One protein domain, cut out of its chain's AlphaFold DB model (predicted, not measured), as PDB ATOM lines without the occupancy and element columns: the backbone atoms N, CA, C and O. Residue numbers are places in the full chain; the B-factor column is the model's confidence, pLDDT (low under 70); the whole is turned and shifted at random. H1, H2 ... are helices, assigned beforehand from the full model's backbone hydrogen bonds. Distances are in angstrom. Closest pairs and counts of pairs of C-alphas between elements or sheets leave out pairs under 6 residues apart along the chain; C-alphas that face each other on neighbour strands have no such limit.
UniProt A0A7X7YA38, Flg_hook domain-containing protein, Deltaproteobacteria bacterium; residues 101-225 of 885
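Overview. This is residues 101 to 225 of the 885 residues of the protein "Flg_hook domain-containing protein" of Deltaproteobacteria bacterium (UniProt A0A7X7YA38). Five helices form a small, nearly closed bundle, following each other round it in the order H5, H2, H3, H4 and H6, each touching the next, with H5 and H6 near each other at the open seam. Helix H1 is set crosswise at one end of the bundle, where it meets the first residues of H4 and a late part of H6, and a long link with no named element, residues 183 to 207, loops from the end of H5 to the start of H6. The printed part has 125 residues with six named helices, H1 to H6 in order along the chain, and no named strand; its class is all helix. The whole is compact, with a radius of gyration of the C-alphas of 13.7 A, and rounded, with spans of 37 by 30 by 29 A.

Along the chain. H1 holds residues 101 to 110, 14.4 A from first to last C-alpha, and begins with C-alpha 101 at (170.090, 115.511, 141.716). H2 holds residues 118 to 127 and H3 residues 132 to 140. H4 holds residues 150 to 163, 20.1 A long, from C-alpha 150 at (156.324, 122.262, 129.695). H5 holds residues 174 to 182. H6, the longest helix, holds residues 208 to 225, 25.8 A long, and ends with C-alpha 225 at (158.156, 126.716, 145.983).

Arrangement. H4 is the hub, touching three helices. With residues 152 to 156 alone it touches H3, the closest C-alphas being those of Cys 138 and Leu 153, 6.8 A apart; this helical hairpin has a shallow tilt of 18 degrees, opposite ways. H4 touches residues 208 to 215 of H6, closest at the C-alphas of Met 154 and Arg 212, 6.9 A, at a shallow tilt of 28 degrees, opposite ways. H1 and H4 only just touch, and only at their ends, with 3 pairs of C-alphas within 8 A, the closest those of Arg 110 and Gly 151, 4.8 A; their lines are about perpendicular, at 85 degrees. H1 touches residues 219 to 223 of H6 at a steep tilt of 67 degrees, closest at the C-alphas of Arg 110 and Val 219, 6.4 A. H2 and H3 form another helical hairpin, closest at the C-alphas of Asn 122 and Arg 135, 6.7 A. H2 touches H5 at a shallow tilt of 28 degrees, opposite ways, closest at the C-alphas of Leu 120 and Leu 180, 6.1 A. H5 and H6 are near each other, with 6 pairs of C-alphas within 10 A. In H1, H2, H3, H4, H5 and H6 every backbone O i to N i+4 pair is within hydrogen-bond range.

Size, cuts and confidence. The two C-alphas farthest apart are those of Gly 165 and Ala 190, 39.8 A. The printed part has no cut. The link from H5 to H6 is long, 25 residues; that from H2 to H3 is tight. Residues 172 to 173 pair antiparallel with residues 205 to 206. The mean pLDDT of the printed part is 93.5, and residues 166 to 167 are under 70.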
ATOM      1  N   ALA A 101     171.413 115.615 141.105       87.50
ATOM      2  CA  ALA A 101     170.090 115.511 141.716       87.50
ATOM      3  C   ALA A 101     169.248 116.794 141.553       87.50
ATOM      4  O   ALA A 101     168.030 116.708 141.401       87.50
ATOM      5  N   ALA A 102     169.869 117.979 141.550       84.94
ATOM      6  CA  ALA A 102     169.179 119.238 141.273       84.94
ATOM      7  C   ALA A 102     168.758 119.377 139.798       84.94
ATOM      8  O   ALA A 102     167.647 119.838 139.539       84.94
ATOM      9  N   GLU A 103     169.600 118.954 138.848       85.19
ATOM     10  CA  GLU A 103     169.296 118.942 137.408       85.19
ATOM     11  C   GLU A 103     168.209 117.901 137.069       85.19
ATOM     12  O   GLU A 103     167.236 118.232 136.387       85.19
ATOM     13  N   ASP A 104     168.293 116.693 137.637       88.44
ATOM     14  CA  ASP A 104     167.264 115.650 137.541       88.44
ATOM     15  C   ASP A 104     165.923 116.144 138.128       88.44
ATOM     16  O   ASP A 104     164.873 116.014 137.494       88.44
ATOM     17  N   ALA A 105     165.942 116.797 139.299       90.38
ATOM     18  CA  ALA A 105     164.749 117.391 139.910       90.38
ATOM     19  C   ALA A 105     164.187 118.583 139.112       90.38
ATOM     20  O   ALA A 105     162.973 118.792 139.102       90.38
ATOM     21  N   SER A 106     165.033 119.365 138.431       91.19
ATOM     22  CA  SER A 106     164.578 120.426 137.525       91.19
ATOM     23  C   SER A 106     163.854 119.838 136.316       91.19
ATOM     24  O   SER A 106     162.787 120.339 135.965       91.19
ATOM     25  N   SER A 107     164.384 118.769 135.714       92.25
ATOM     26  CA  SER A 107     163.724 118.032 134.629       92.25
ATOM     27  C   SER A 107     162.381 117.465 135.091       92.25
ATOM     28  O   SER A 107     161.347 117.805 134.525       92.25
ATOM     29  N   GLN A 108     162.364 116.767 136.230       94.62
ATOM     30  CA  GLN A 108     161.140 116.202 136.801       94.62
ATOM     31  C   GLN A 108     160.055 117.260 137.093       94.62
ATOM     32  O   GLN A 108     158.872 116.927 137.119       94.62
ATOM     33  N   VAL A 109     160.418 118.529 137.338       95.06
ATOM     34  CA  VAL A 109     159.453 119.637 137.486       95.06
ATOM     35  C   VAL A 109     158.923 120.129 136.135       95.06
ATOM     36  O   VAL A 109     157.754 120.496 136.075       95.06
ATOM     37  N   ARG A 110     159.714 120.112 135.053       95.75
ATOM     38  CA  ARG A 110     159.259 120.495 133.697       95.75
ATOM     39  C   ARG A 110     158.156 119.563 133.201       95.75
ATOM     40  O   ARG A 110     157.122 120.031 132.740       95.75
ATOM     41  N   ASP A 111     158.350 118.267 133.407       95.81
ATOM     42  CA  ASP A 111     157.415 117.211 132.998       95.81
ATOM     43  C   ASP A 111     156.151 117.174 133.890       95.81
ATOM     44  O   ASP A 111     155.164 116.511 133.583       95.81
ATOM     45  N   GLN A 112     156.168 117.912 135.010       95.44
ATOM     46  CA  GLN A 112     155.058 118.090 135.953       95.44
ATOM     47  C   GLN A 112     154.420 119.489 135.879       95.44
ATOM     48  O   GLN A 112     153.778 119.922 136.837       95.44
ATOM     49  N   VAL A 113     154.580 120.221 134.777       96.81
ATOM     50  CA  VAL A 113     153.867 121.486 134.548       96.81
ATOM     51  C   VAL A 113     153.190 121.427 133.188       96.81
ATOM     52  O   VAL A 113     153.833 121.130 132.186       96.81
ATOM     53  N   PHE A 114     151.892 121.722 133.159       97.31
ATOM     54  CA  PHE A 114     151.047 121.533 131.982       97.31
ATOM     55  C   PHE A 114     150.368 122.837 131.568       97.31
ATOM     56  O   PHE A 114     149.766 123.524 132.402       97.31
ATOM     57  N   VAL A 115     150.434 123.155 130.274       97.44
ATOM     58  CA  VAL A 115     149.634 124.212 129.640       97.44
ATOM     59  C   VAL A 115     148.224 123.663 129.426       97.44
ATOM     60  O   VAL A 115     148.073 122.623 128.791       97.44
ATOM     61  N   THR A 116     147.201 124.330 129.968       96.94
ATOM     62  CA  THR A 116     145.803 123.839 129.898       96.94
ATOM     63  C   THR A 116     144.957 124.445 128.785       96.94
ATOM     64  O   THR A 116     143.853 123.966 128.547       96.94
ATOM     65  N   ASP A 117     145.466 125.464 128.089       97.44
ATOM     66  CA  ASP A 117     144.796 126.077 126.941       97.44
ATOM     67  C   ASP A 117     145.627 125.867 125.655       97.44
ATOM     68  O   ASP A 117     146.548 126.647 125.370       97.44
ATOM     69  N   PRO A 118     145.328 124.818 124.860       95.50
ATOM     70  CA  PRO A 118     146.026 124.559 123.604       95.50
ATOM     71  C   PRO A 118     145.698 125.595 122.515       95.50
ATOM     72  O   PRO A 118     146.466 125.736 121.561       95.50
ATOM     73  N   ALA A 119     144.610 126.368 122.638       96.94
ATOM     74  CA  ALA A 119     144.262 127.416 121.678       96.94
ATOM     75  C   ALA A 119     145.120 128.675 121.889       96.94
ATOM     76  O   ALA A 119     145.671 129.212 120.923       96.94
ATOM     77  N   LEU A 120     145.316 129.103 123.142       97.25
ATOM     78  CA  LEU A 120     146.288 130.144 123.500       97.25
ATOM     79  C   LEU A 120     147.715 129.721 123.143       97.25
ATOM     80  O   LEU A 120     148.471 130.532 122.607       97.25
ATOM     81  N   LEU A 121     148.075 128.456 123.378       97.38
ATOM     82  CA  LEU A 121     149.376 127.917 122.982       97.38
ATOM     83  C   LEU A 121     149.577 127.995 121.461       97.38
ATOM     84  O   LEU A 121     150.548 128.599 121.003       97.38
ATOM     85  N   ASN A 122     148.636 127.481 120.666       97.19
ATOM     86  CA  ASN A 122     148.710 127.555 119.205       97.19
ATOM     87  C   ASN A 122     148.740 128.999 118.678       97.19
ATOM     88  O   ASN A 122     149.447 129.267 117.702       97.19
ATOM     89  N   LYS A 123     148.044 129.941 119.334       97.81
ATOM     90  CA  LYS A 123     148.130 131.374 119.018       97.81
ATOM     91  C   LYS A 123     149.537 131.925 119.276       97.81
ATOM     92  O   LYS A 123     150.130 132.501 118.371       97.81
ATOM     93  N   VAL A 124     150.102 131.701 120.464       97.88
ATOM     94  CA  VAL A 124     151.459 132.162 120.818       97.88
ATOM     95  C   VAL A 124     152.515 131.583 119.868       97.88
ATOM     96  O   VAL A 124     153.394 132.310 119.407       97.88
ATOM     97  N   LEU A 125     152.411 130.300 119.512       97.06
ATOM     98  CA  LEU A 125     153.320 129.661 118.554       97.06
ATOM     99  C   LEU A 125     153.166 130.238 117.131       97.06
ATOM    100  O   LEU A 125     154.150 130.335 116.396       97.06
ATOM    101  N   ALA A 126     151.956 130.654 116.739       96.94
ATOM    102  CA  ALA A 126     151.709 131.332 115.466       96.94
ATOM    103  C   ALA A 126     152.253 132.775 115.450       96.94
ATOM    104  O   ALA A 126     152.876 133.163 114.461       96.94
ATOM    105  N   ASP A 127     152.108 133.538 116.541       97.12
ATOM    106  CA  ASP A 127     152.661 134.896 116.678       97.12
ATOM    107  C   ASP A 127     154.205 134.900 116.635       97.12
ATOM    108  O   ASP A 127     154.820 135.821 116.091       97.12
ATOM    109  N   LEU A 128     154.846 133.836 117.138       96.75
ATOM    110  CA  LEU A 128     156.289 133.581 116.996       96.75
ATOM    111  C   LEU A 128     156.709 133.161 115.573       96.75
ATOM    112  O   LEU A 128     157.903 133.046 115.299       96.75
ATOM    113  N   LYS A 129     155.754 132.960 114.652       96.19
ATOM    114  CA  LYS A 129     155.947 132.428 113.288       96.19
ATOM    115  C   LYS A 129     156.592 131.035 113.241       96.19
ATOM    116  O   LYS A 129     157.295 130.718 112.284       96.19
ATOM    117  N   LEU A 130     156.346 130.183 114.240       95.62
ATOM    118  CA  LEU A 130     156.840 128.805 114.206       95.62
ATOM    119  C   LEU A 130     156.168 128.008 113.064       95.62
ATOM    120  O   LEU A 130     154.969 128.204 112.788       95.62
ATOM    121  N   PRO A 131     156.916 127.116 112.382       95.38
ATOM    122  CA  PRO A 131     156.421 126.404 111.206       95.38
ATOM    123  C   PRO A 131     155.189 125.548 111.535       95.38
ATOM    124  O   PRO A 131     154.893 125.251 112.697       95.38
ATOM    125  N   ALA A 132     154.427 125.167 110.508       95.00
ATOM    126  CA  ALA A 132     153.227 124.350 110.704       95.00
ATOM    127  C   ALA A 132     153.577 122.987 111.328       95.00
ATOM    128  O   ALA A 132     152.807 122.436 112.104       95.00
ATOM    129  N   GLU A 133     154.774 122.494 111.032       95.19
ATOM    130  CA  GLU A 133     155.378 121.251 111.500       95.19
ATOM    131  C   GLU A 133     155.625 121.316 113.009       95.19
ATOM    132  O   GLU A 133     155.190 120.423 113.729       95.19
ATOM    133  N   ALA A 134     156.191 122.422 113.507       95.88
ATOM    134  CA  ALA A 134     156.340 122.678 114.940       95.88
ATOM    135  C   ALA A 134     154.984 122.630 115.655       95.88
ATOM    136  O   ALA A 134     154.811 121.919 116.641       95.88
ATOM    137  N   ARG A 135     153.984 123.347 115.130       96.62
ATOM    138  CA  ARG A 135     152.646 123.403 115.737       96.62
ATOM    139  C   ARG A 135     151.923 122.049 115.701       96.62
ATOM    140  O   ARG A 135     151.279 121.699 116.683       96.62
ATOM    141  N   LYS A 136     152.109 121.244 114.645       96.56
ATOM    142  CA  LYS A 136     151.649 119.841 114.592       96.56
ATOM    143  C   LYS A 136     152.333 118.967 115.646       96.56
ATOM    144  O   LYS A 136     151.645 118.187 116.288       96.56
ATOM    145  N   VAL A 137     153.650 119.096 115.846       96.62
ATOM    146  CA  VAL A 137     154.375 118.357 116.900       96.62
ATOM    147  C   VAL A 137     153.871 118.763 118.285       96.62
ATOM    148  O   VAL A 137     153.607 117.892 119.104       96.62
ATOM    149  N   CYS A 138     153.641 120.058 118.521       96.44
ATOM    150  CA  CYS A 138     153.076 120.550 119.778       96.44
ATOM    151  C   CYS A 138     151.680 119.965 120.056       96.44
ATOM    152  O   CYS A 138     151.424 119.498 121.163       96.44
ATOM    153  N   ALA A 139     150.806 119.937 119.044       96.50
ATOM    154  CA  ALA A 139     149.475 119.332 119.143       96.50
ATOM    155  C   ALA A 139     149.519 117.795 119.273       96.50
ATOM    156  O   ALA A 139     148.643 117.198 119.884       96.50
ATOM    157  N   ALA A 140     150.551 117.137 118.735       96.00
ATOM    158  CA  ALA A 140     150.783 115.702 118.920       96.00
ATOM    159  C   ALA A 140     151.374 115.351 120.303       96.00
ATOM    160  O   ALA A 140     151.313 114.194 120.706       96.00
ATOM    161  N   SER A 141     151.918 116.338 121.028       96.38
ATOM    162  CA  SER A 141     152.312 116.237 122.444       96.38
ATOM    163  C   SER A 141     151.205 116.660 123.426       96.38
ATOM    164  O   SER A 141     151.474 116.833 124.614       96.38
ATOM    165  N   GLU A 142     149.967 116.847 122.956       96.81
ATOM    166  CA  GLU A 142     148.806 116.997 123.838       96.81
ATOM    167  C   GLU A 142     148.452 115.647 124.485       96.81
ATOM    168  O   GLU A 142     148.355 114.617 123.816       96.81
ATOM    169  N   ASP A 143     148.251 115.643 125.804       95.81
ATOM    170  CA  ASP A 143     147.764 114.474 126.533       95.81
ATOM    171  C   ASP A 143     146.281 114.174 126.221       95.81
ATOM    172  O   ASP A 143     145.581 114.925 125.540       95.81
ATOM    173  N   ASN A 144     145.748 113.090 126.796       95.31
ATOM    174  CA  ASN A 144     144.326 112.725 126.673       95.31
ATOM    175  C   ASN A 144     143.342 113.769 127.271       95.31
ATOM    176  O   ASN A 144     142.138 113.516 127.315       95.31
ATOM    177  N   GLN A 145     143.832 114.904 127.781       94.19
ATOM    178  CA  GLN A 145     143.066 116.033 128.311       94.19
ATOM    179  C   GLN A 145     143.313 117.338 127.523       94.19
ATOM    180  O   GLN A 145     142.819 118.384 127.947       94.19
ATOM    181  N   GLY A 146     144.043 117.295 126.398       96.19
ATOM    182  CA  GLY A 146     144.375 118.466 125.574       96.19
ATOM    183  C   GLY A 146     145.494 119.342 126.152       96.19
ATOM    184  O   GLY A 146     145.551 120.537 125.864       96.19
ATOM    185  N   LYS A 147     146.347 118.791 127.026       96.69
ATOM    186  CA  LYS A 147     147.400 119.535 127.731       96.69
ATOM    187  C   LYS A 147     148.778 119.199 127.190       96.69
ATOM    188  O   LYS A 147     149.134 118.030 127.098       96.69
ATOM    189  N   VAL A 148     149.596 120.219 126.947       97.50
ATOM    190  CA  VAL A 148     151.005 120.047 126.552       97.50
ATOM    191  C   VAL A 148     151.907 120.171 127.780       97.50
ATOM    192  O   VAL A 148     151.713 121.075 128.602       97.50
ATOM    193  N   SER A 149     152.899 119.284 127.915       97.12
ATOM    194  CA  SER A 149     153.897 119.387 128.986       97.12
ATOM    195  C   SER A 149     154.874 120.543 128.727       97.12
ATOM    196  O   SER A 149     155.236 120.861 127.591       97.12
ATOM    197  N   LEU A 150     155.338 121.188 129.796       96.88
ATOM    198  CA  LEU A 150     156.324 122.262 129.695       96.88
ATOM    199  C   LEU A 150     157.715 121.735 129.287       96.88
ATOM    200  O   LEU A 150     158.512 122.495 128.734       96.88
ATOM    201  N   GLY A 151     157.997 120.447 129.510       96.75
ATOM    202  CA  GLY A 151     159.182 119.763 128.988       96.75
ATOM    203  C   GLY A 151     159.179 119.685 127.459       96.75
ATOM    204  O   GLY A 151     160.139 120.125 126.819       96.75
ATOM    205  N   ASP A 152     158.075 119.223 126.868       97.19
ATOM    206  CA  ASP A 152     157.908 119.113 125.411       97.19
ATOM    207  C   ASP A 152     157.916 120.491 124.743       97.19
ATOM    208  O   ASP A 152     158.661 120.721 123.788       97.19
ATOM    209  N   LEU A 153     157.167 121.450 125.304       97.38
ATOM    210  CA  LEU A 153     157.120 122.823 124.799       97.38
ATOM    211  C   LEU A 153     158.507 123.482 124.789       97.38
ATOM    212  O   LEU A 153     158.888 124.097 123.793       97.38
ATOM    213  N   MET A 154     159.293 123.353 125.864       96.69
ATOM    214  CA  MET A 154     160.648 123.911 125.868       96.69
ATOM    215  C   MET A 154     161.586 123.166 124.916       96.69
ATOM    216  O   MET A 154     162.392 123.820 124.266       96.69
ATOM    217  N   SER A 155     161.455 121.845 124.769       96.38
ATOM    218  CA  SER A 155     162.263 121.051 123.827       96.38
ATOM    219  C   SER A 155     161.982 121.416 122.361       96.38
ATOM    220  O   SER A 155     162.891 121.453 121.531       96.38
ATOM    221  N   LEU A 156     160.728 121.750 122.049       96.56
ATOM    222  CA  LEU A 156     160.287 122.257 120.751       96.56
ATOM    223  C   LEU A 156     160.831 123.667 120.474       96.56
ATOM    224  O   LEU A 156     161.350 123.923 119.385       96.56
ATOM    225  N   LEU A 157     160.752 124.574 121.455       95.94
ATOM    226  CA  LEU A 157     161.318 125.925 121.342       95.94
ATOM    227  C   LEU A 157     162.853 125.887 121.226       95.94
ATOM    228  O   LEU A 157     163.415 126.622 120.421       95.94
ATOM    229  N   GLU A 158     163.525 125.008 121.974       94.94
ATOM    230  CA  GLU A 158     164.971 124.756 121.902       94.94
ATOM    231  C   GLU A 158     165.381 124.314 120.487       94.94
ATOM    232  O   GLU A 158     166.242 124.950 119.879       94.94
ATOM    233  N   ARG A 159     164.708 123.301 119.915       94.62
ATOM    234  CA  ARG A 159     164.975 122.818 118.549       94.62
ATOM    235  C   ARG A 159     164.858 123.939 117.515       94.62
ATOM    236  O   ARG A 159     165.796 124.187 116.766       94.62
ATOM    237  N   HIS A 160     163.754 124.684 117.531       93.19
ATOM    238  CA  HIS A 160     163.557 125.762 116.561       93.19
ATOM    239  C   HIS A 160     164.384 127.025 116.841       93.19
ATOM    240  O   HIS A 160     164.580 127.809 115.916       93.19
ATOM    241  N   SER A 161     164.939 127.203 118.047       91.62
ATOM    242  CA  SER A 161     165.964 128.229 118.307       91.62
ATOM    243  C   SER A 161     167.314 127.913 117.650       91.62
ATOM    244  O   SER A 161     168.074 128.833 117.363       91.62
ATOM    245  N   ALA A 162     167.600 126.635 117.369       88.88
ATOM    246  CA  ALA A 162     168.798 126.219 116.638       88.88
ATOM    247  C   ALA A 162     168.613 126.311 115.111       88.88
ATOM    248  O   ALA A 162     169.514 126.782 114.420       88.88
ATOM    249  N   ASP A 163     167.447 125.905 114.590       85.06
ATOM    250  CA  ASP A 163     167.151 125.954 113.148       85.06
ATOM    251  C   ASP A 163     166.966 127.393 112.626       85.06
ATOM    252  O   ASP A 163     167.343 127.722 111.498       85.06
ATOM    253  N   ALA A 164     166.337 128.266 113.422       72.50
ATOM    254  CA  ALA A 164     165.977 129.611 112.996       72.50
ATOM    255  C   ALA A 164     167.132 130.602 113.205       72.50
ATOM    256  O   ALA A 164     167.246 131.228 114.260       72.50
ATOM    257  N   GLY A 165     167.941 130.800 112.156       70.12
ATOM    258  CA  GLY A 165     168.977 131.839 112.097       70.12
ATOM    259  C   GLY A 165     168.500 133.172 112.701       70.12
ATOM    260  O   GLY A 165     167.449 133.701 112.325       70.12
ATOM    261  N   VAL A 166     169.260 133.665 113.685       56.62
ATOM    262  CA  VAL A 166     168.748 134.323 114.909       56.62
ATOM    263  C   VAL A 166     168.299 135.783 114.704       56.62
ATOM    264  O   VAL A 166     168.810 136.715 115.322       56.62
ATOM    265  N   SER A 167     167.366 136.031 113.779       60.72
ATOM    266  CA  SER A 167     166.823 137.375 113.487       60.72
ATOM    267  C   SER A 167     165.428 137.409 112.839       60.72
ATOM    268  O   SER A 167     164.798 138.463 112.843       60.72
ATOM    269  N   GLY A 168     164.921 136.306 112.267       74.94
ATOM    270  CA  GLY A 168     163.705 136.330 111.426       74.94
ATOM    271  C   GLY A 168     162.359 136.030 112.110       74.94
ATOM    272  O   GLY A 168     161.303 136.266 111.510       74.94
ATOM    273  N   LEU A 169     162.369 135.480 113.328       82.06
ATOM    274  CA  LEU A 169     161.158 134.979 113.993       82.06
ATOM    275  C   LEU A 169     160.176 136.089 114.397       82.06
ATOM    276  O   LEU A 169     160.519 137.266 114.524       82.06
ATOM    277  N   GLY A 170     158.912 135.703 114.576       93.00
ATOM    278  CA  GLY A 170     157.882 136.593 115.100       93.00
ATOM    279  C   GLY A 170     158.080 136.905 116.583       93.00
ATOM    280  O   GLY A 170     158.937 136.328 117.254       93.00
ATOM    281  N   ARG A 171     157.259 137.818 117.111       96.56
ATOM    282  CA  ARG A 171     157.234 138.133 118.541       96.56
ATOM    283  C   ARG A 171     155.829 137.937 119.099       96.56
ATOM    284  O   ARG A 171     154.892 138.567 118.617       96.56
ATOM    285  N   ALA A 172     155.709 137.125 120.145       97.19
ATOM    286  CA  ALA A 172     154.450 136.903 120.846       97.19
ATOM    287  C   ALA A 172     153.992 138.166 121.588       97.19
ATOM    288  O   ALA A 172     154.807 138.910 122.144       97.19
ATOM    289  N   ASN A 173     152.681 138.394 121.641       97.25
ATOM    290  CA  ASN A 173     152.096 139.465 122.440       97.25
ATOM    291  C   ASN A 173     152.175 139.130 123.942       97.25
ATOM    292  O   ASN A 173     151.735 138.067 124.380       97.25
ATOM    293  N   GLY A 174     152.683 140.057 124.757       96.81
ATOM    294  CA  GLY A 174     152.775 139.906 126.211       96.81
ATOM    295  C   GLY A 174     151.429 139.688 126.908       96.81
ATOM    296  O   GLY A 174     151.396 139.067 127.968       96.81
ATOM    297  N   ALA A 175     150.317 140.134 126.312       96.88
ATOM    298  CA  ALA A 175     148.974 139.836 126.810       96.88
ATOM    299  C   ALA A 175     148.607 138.348 126.646       96.88
ATOM    300  O   ALA A 175     148.073 137.738 127.570       96.88
ATOM    301  N   ASP A 176     148.950 137.756 125.501       97.25
ATOM    302  CA  ASP A 176     148.682 136.349 125.195       97.25
ATOM    303  C   ASP A 176     149.627 135.417 125.964       97.25
ATOM    304  O   ASP A 176     149.183 134.416 126.527       97.25
ATOM    305  N   LEU A 177     150.895 135.813 126.141       96.94
ATOM    306  CA  LEU A 177     151.783 135.153 127.102       96.94
ATOM    307  C   LEU A 177     151.231 135.219 128.529       96.94
ATOM    308  O   LEU A 177     151.280 134.225 129.247       96.94
ATOM    309  N   ARG A 178     150.659 136.349 128.960       96.69
ATOM    310  CA  ARG A 178     150.067 136.474 130.302       96.69
ATOM    311  C   ARG A 178     148.888 135.529 130.518       96.69
ATOM    312  O   ARG A 178     148.751 135.003 131.620       96.69
ATOM    313  N   ALA A 179     148.083 135.290 129.486       96.81
ATOM    314  CA  ALA A 179     147.026 134.286 129.516       96.81
ATOM    315  C   ALA A 179     147.608 132.856 129.545       96.81
ATOM    316  O   ALA A 179     147.225 132.058 130.397       96.81
ATOM    317  N   LEU A 180     148.615 132.564 128.712       97.19
ATOM    318  CA  LEU A 180     149.307 131.270 128.687       97.19
ATOM    319  C   LEU A 180     149.945 130.924 130.043       97.19
ATOM    320  O   LEU A 180     149.708 129.835 130.564       97.19
ATOM    321  N   PHE A 181     150.669 131.854 130.674       96.38
ATOM    322  CA  PHE A 181     151.243 131.660 132.013       96.38
ATOM    323  C   PHE A 181     150.181 131.511 133.116       96.38
ATOM    324  O   PHE A 181     150.460 130.868 134.124       96.38
ATOM    325  N   ALA A 182     148.974 132.058 132.937       96.12
ATOM    326  CA  ALA A 182     147.846 131.831 133.845       96.12
ATOM    327  C   ALA A 182     147.157 130.464 133.631       96.12
ATOM    328  O   ALA A 182     146.518 129.962 134.552       96.12
ATOM    329  N   SER A 183     147.323 129.844 132.454       96.12
ATOM    330  CA  SER A 183     146.845 128.485 132.141       96.12
ATOM    331  C   SER A 183     147.773 127.362 132.642       96.12
ATOM    332  O   SER A 183     147.456 126.182 132.478       96.12
ATOM    333  N   LEU A 184     148.924 127.697 133.240       96.75
ATOM    334  CA  LEU A 184     149.869 126.711 133.765       96.75
ATOM    335  C   LEU A 184     149.345 126.071 135.056       96.75
ATOM    336  O   LEU A 184     149.036 126.757 136.035       96.75
ATOM    337  N   THR A 185     149.310 124.740 135.072       96.06
ATOM    338  CA  THR A 185     148.863 123.923 136.211       96.06
ATOM    339  C   THR A 185     149.915 122.885 136.604       96.06
ATOM    340  O   THR A 185     150.742 122.483 135.783       96.06
ATOM    341  N   LEU A 186     149.889 122.449 137.868       95.56
ATOM    342  CA  LEU A 186     150.637 121.278 138.344       95.56
ATOM    343  C   LEU A 186     149.672 120.092 138.515       95.56
ATOM    344  O   LEU A 186     148.542 120.299 138.966       95.56
ATOM    345  N   PRO A 187     150.104 118.843 138.262       92.06
ATOM    346  CA  PRO A 187     149.303 117.667 138.573       92.06
ATOM    347  C   PRO A 187     149.043 117.610 140.084       92.06
ATOM    348  O   PRO A 187     149.950 117.795 140.896       92.06
ATOM    349  N   GLY A 188     147.783 117.391 140.462       89.62
ATOM    350  CA  GLY A 188     147.331 117.424 141.858       89.62
ATOM    351  C   GLY A 188     147.066 118.825 142.432       89.62
ATOM    352  O   GLY A 188     146.531 118.912 143.534       89.62
ATOM    353  N   SER A 189     147.371 119.909 141.706       88.69
ATOM    354  CA  SER A 189     146.987 121.276 142.084       88.69
ATOM    355  C   SER A 189     145.764 121.732 141.294       88.69
ATOM    356  O   SER A 189     145.813 121.818 140.069       88.69
ATOM    357  N   ALA A 190     144.682 122.078 141.994       83.81
ATOM    358  CA  ALA A 190     143.562 122.811 141.397       83.81
ATOM    359  C   ALA A 190     143.863 124.316 141.246       83.81
ATOM    360  O   ALA A 190     143.208 125.000 140.464       83.81
ATOM    361  N   GLU A 191     144.857 124.835 141.975       85.12
ATOM    362  CA  GLU A 191     145.335 126.209 141.819       85.12
ATOM    363  C   GLU A 191     146.251 126.312 140.593       85.12
ATOM    364  O   GLU A 191     147.220 125.552 140.461       85.12
ATOM    365  N   SER A 192     145.962 127.275 139.716       86.12
ATOM    366  CA  SER A 192     146.875 127.685 138.651       86.12
ATOM    367  C   SER A 192     148.063 128.446 139.233       86.12
ATOM    368  O   SER A 192     147.966 129.148 140.246       86.12
ATOM    369  N   VAL A 193     149.232 128.308 138.609       87.88
ATOM    370  CA  VAL A 193     150.437 128.922 139.166       87.88
ATOM    371  C   VAL A 193     150.450 130.408 138.824       87.88
ATOM    372  O   VAL A 193     150.655 130.785 137.673       87.88
ATOM    373  N   HIS A 194     150.305 131.275 139.830       88.19
ATOM    374  CA  HIS A 194     150.496 132.722 139.679       88.19
ATOM    375  C   HIS A 194     151.968 133.072 139.352       88.19
ATOM    376  O   HIS A 194     152.742 133.513 140.200       88.19
ATOM    377  N   LEU A 195     152.346 132.863 138.088       93.44
ATOM    378  CA  LEU A 195     153.647 133.173 137.483       93.44
ATOM    379  C   LEU A 195     153.647 134.494 136.707       93.44
ATOM    380  O   LEU A 195     154.695 134.937 136.254       93.44
ATOM    381  N   VAL A 196     152.484 135.142 136.609       92.62
ATOM    382  CA  VAL A 196     152.236 136.432 135.941       92.62
ATOM    383  C   VAL A 196     153.250 137.528 136.318       92.62
ATOM    384  O   VAL A 196     153.531 138.405 135.510       92.62
ATOM    385  N   GLU A 197     153.829 137.461 137.518       94.44
ATOM    386  CA  GLU A 197     154.886 138.359 138.014       94.44
ATOM    387  C   GLU A 197     156.213 138.275 137.232       94.44
ATOM    388  O   GLU A 197     157.019 139.194 137.316       94.44
ATOM    389  N   LEU A 198     156.468 137.189 136.494       94.12
ATOM    390  CA  LEU A 198     157.695 136.996 135.701       94.12
ATOM    391  C   LEU A 198     157.641 137.682 134.322       94.12
ATOM    392  O   LEU A 198     158.622 137.668 133.583       94.12
ATOM    393  N   ILE A 199     156.496 138.269 133.964       94.88
ATOM    394  CA  ILE A 199     156.247 138.917 132.673       94.88
ATOM    395  C   ILE A 199     156.584 140.405 132.811       94.88
ATOM    396  O   ILE A 199     155.711 141.256 132.982       94.88
ATOM    397  N   GLU A 200     157.884 140.703 132.752       91.94
ATOM    398  CA  GLU A 200     158.484 142.031 132.982       91.94
ATOM    399  C   GLU A 200     157.867 143.142 132.103       91.94
ATOM    400  O   GLU A 200     157.745 144.291 132.524       91.94
ATOM    401  N   LYS A 201     157.422 142.796 130.888       93.44
ATOM    402  CA  LYS A 201     156.804 143.698 129.903       93.44
ATOM    403  C   LYS A 201     155.337 143.284 129.657       93.44
ATOM    404  O   LYS A 201     155.065 142.617 128.658       93.44
ATOM    405  N   PRO A 202     154.350 143.639 130.503       89.12
ATOM    406  CA  PRO A 202     152.973 143.121 130.395       89.12
ATOM    407  C   PRO A 202     152.175 143.626 129.175       89.12
ATOM    408  O   PRO A 202     151.080 143.133 128.919       89.12
ATOM    409  N   LYS A 203     152.707 144.611 128.437       92.62
ATOM    410  CA  LYS A 203     152.206 145.093 127.133       92.62
ATOM    411  C   LYS A 203     153.277 145.025 126.027       92.62
ATOM    412  O   LYS A 203     153.113 145.638 124.979       92.62
ATOM    413  N   GLY A 204     154.409 144.367 126.292       95.19
ATOM    414  CA  GLY A 204     155.500 144.238 125.327       95.19
ATOM    415  C   GLY A 204     155.241 143.136 124.304       95.19
ATOM    416  O   GLY A 204     154.301 142.355 124.441       95.19
ATOM    417  N   THR A 205     156.121 143.040 123.312       96.94
ATOM    418  CA  THR A 205     156.251 141.852 122.461       96.94
ATOM    419  C   THR A 205     157.517 141.089 122.849       96.94
ATOM    420  O   THR A 205     158.496 141.703 123.274       96.94
ATOM    421  N   TYR A 206     157.480 139.760 122.747       97.38
ATOM    422  CA  TYR A 206     158.525 138.852 123.231       97.38
ATOM    423  C   TYR A 206     159.080 138.010 122.088       97.38
ATOM    424  O   TYR A 206     158.320 137.362 121.370       97.38
ATOM    425  N   SER A 207     160.401 137.996 121.943       96.06
ATOM    426  CA  SER A 207     161.116 137.023 121.112       96.06
ATOM    427  C   SER A 207     161.000 135.593 121.663       96.06
ATOM    428  O   SER A 207     160.620 135.380 122.819       96.06
ATOM    429  N   LEU A 208     161.353 134.603 120.836       95.56
ATOM    430  CA  LEU A 208     161.390 133.196 121.244       95.56
ATOM    431  C   LEU A 208     162.373 132.968 122.408       95.56
ATOM    432  O   LEU A 208     162.038 132.259 123.357       95.56
ATOM    433  N   ASP A 209     163.535 133.626 122.389       94.50
ATOM    434  CA  ASP A 209     164.532 133.543 123.461       94.50
ATOM    435  C   ASP A 209     164.061 134.190 124.767       94.50
ATOM    436  O   ASP A 209     164.249 133.618 125.841       94.50
ATOM    437  N   GLU A 210     163.387 135.344 124.706       95.56
ATOM    438  CA  GLU A 210     162.764 135.943 125.893       95.56
ATOM    439  C   GLU A 210     161.681 135.022 126.473       95.56
ATOM    440  O   GLU A 210     161.642 134.822 127.687       95.56
ATOM    441  N   LEU A 211     160.835 134.406 125.635       96.62
ATOM    442  CA  LEU A 211     159.848 133.426 126.101       96.62
ATOM    443  C   LEU A 211     160.529 132.231 126.781       96.62
ATOM    444  O   LEU A 211     160.162 131.875 127.902       96.62
ATOM    445  N   ARG A 212     161.553 131.648 126.146       95.88
ATOM    446  CA  ARG A 212     162.356 130.547 126.699       95.88
ATOM    447  C   ARG A 212     162.954 130.917 128.065       95.88
ATOM    448  O   ARG A 212     162.877 130.121 129.000       95.88
ATOM    449  N   GLN A 213     163.487 132.130 128.216       95.62
ATOM    450  CA  GLN A 213     164.020 132.622 129.491       95.62
ATOM    451  C   GLN A 213     162.935 132.788 130.567       95.62
ATOM    452  O   GLN A 213     163.163 132.413 131.720       95.62
ATOM    453  N   VAL A 214     161.749 133.309 130.228       96.62
ATOM    454  CA  VAL A 214     160.638 133.455 131.190       96.62
ATOM    455  C   VAL A 214     160.069 132.085 131.599       96.62
ATOM    456  O   VAL A 214     159.792 131.879 132.782       96.62
ATOM    457  N   LEU A 215     159.979 131.116 130.679       96.44
ATOM    458  CA  LEU A 215     159.613 129.726 130.998       96.44
ATOM    459  C   LEU A 215     160.660 129.065 131.918       96.44
ATOM    460  O   LEU A 215     160.295 128.439 132.912       96.44
ATOM    461  N   GLY A 216     161.958 129.287 131.675       96.06
ATOM    462  CA  GLY A 216     163.035 128.839 132.567       96.06
ATOM    463  C   GLY A 216     162.937 129.432 133.981       96.06
ATOM    464  O   GLY A 216     162.949 128.689 134.968       96.06
ATOM    465  N   LYS A 217     162.745 130.758 134.090       96.12
ATOM    466  CA  LYS A 217     162.473 131.459 135.365       96.12
ATOM    467  C   LYS A 217     161.242 130.876 136.081       96.12
ATOM    468  O   LYS A 217     161.240 130.751 137.307       96.12
ATOM    469  N   ALA A 218     160.200 130.493 135.339       95.81
ATOM    470  CA  ALA A 218     158.981 129.905 135.892       95.81
ATOM    471  C   ALA A 218     159.196 128.505 136.484       95.81
ATOM    472  O   ALA A 218     158.776 128.265 137.616       95.81
ATOM    473  N   VAL A 219     159.901 127.616 135.774       95.81
ATOM    474  CA  VAL A 219     160.291 126.287 136.288       95.81
ATOM    475  C   VAL A 219     161.079 126.432 137.592       95.81
ATOM    476  O   VAL A 219     160.741 125.797 138.591       95.81
ATOM    477  N   GLN A 220     162.064 127.335 137.625       95.25
ATOM    478  CA  GLN A 220     162.873 127.595 138.819       95.25
ATOM    479  C   GLN A 220     162.027 128.122 139.996       95.25
ATOM    480  O   GLN A 220     162.197 127.681 141.134       95.25
ATOM    481  N   LYS A 221     161.062 129.018 139.737       95.31
ATOM    482  CA  LYS A 221     160.140 129.553 140.757       95.31
ATOM    483  C   LYS A 221     159.171 128.487 141.295       95.31
ATOM    484  O   LYS A 221     158.848 128.514 142.482       95.31
ATOM    485  N   ILE A 222     158.748 127.527 140.468       94.56
ATOM    486  CA  ILE A 222     157.961 126.357 140.899       94.56
ATOM    487  C   ILE A 222     158.819 125.407 141.749       94.56
ATOM    488  O   ILE A 222     158.386 124.994 142.827       94.56
ATOM    489  N   GLN A 223     160.043 125.103 141.312       93.88
ATOM    490  CA  GLN A 223     160.976 124.232 142.032       93.88
ATOM    491  C   GLN A 223     161.307 124.794 143.426       93.88
ATOM    492  O   GLN A 223     161.183 124.075 144.416       93.88
ATOM    493  N   GLY A 224     161.601 126.096 143.527       93.81
ATOM    494  CA  GLY A 224     161.833 126.778 144.808       93.81
ATOM    495  C   GLY A 224     160.606 126.801 145.733       93.81
ATOM    496  O   GLY A 224     160.742 126.680 146.950       93.81
ATOM    497  N   ARG A 225     159.384 126.889 145.184       91.88
ATOM    498  CA  ARG A 225     158.156 126.716 145.983       91.88
ATOM    499  C   ARG A 225     158.026 125.288 146.519       91.88
ATOM    500  O   ARG A 225     157.676 125.131 147.687       91.88
TER     501      ARG A 225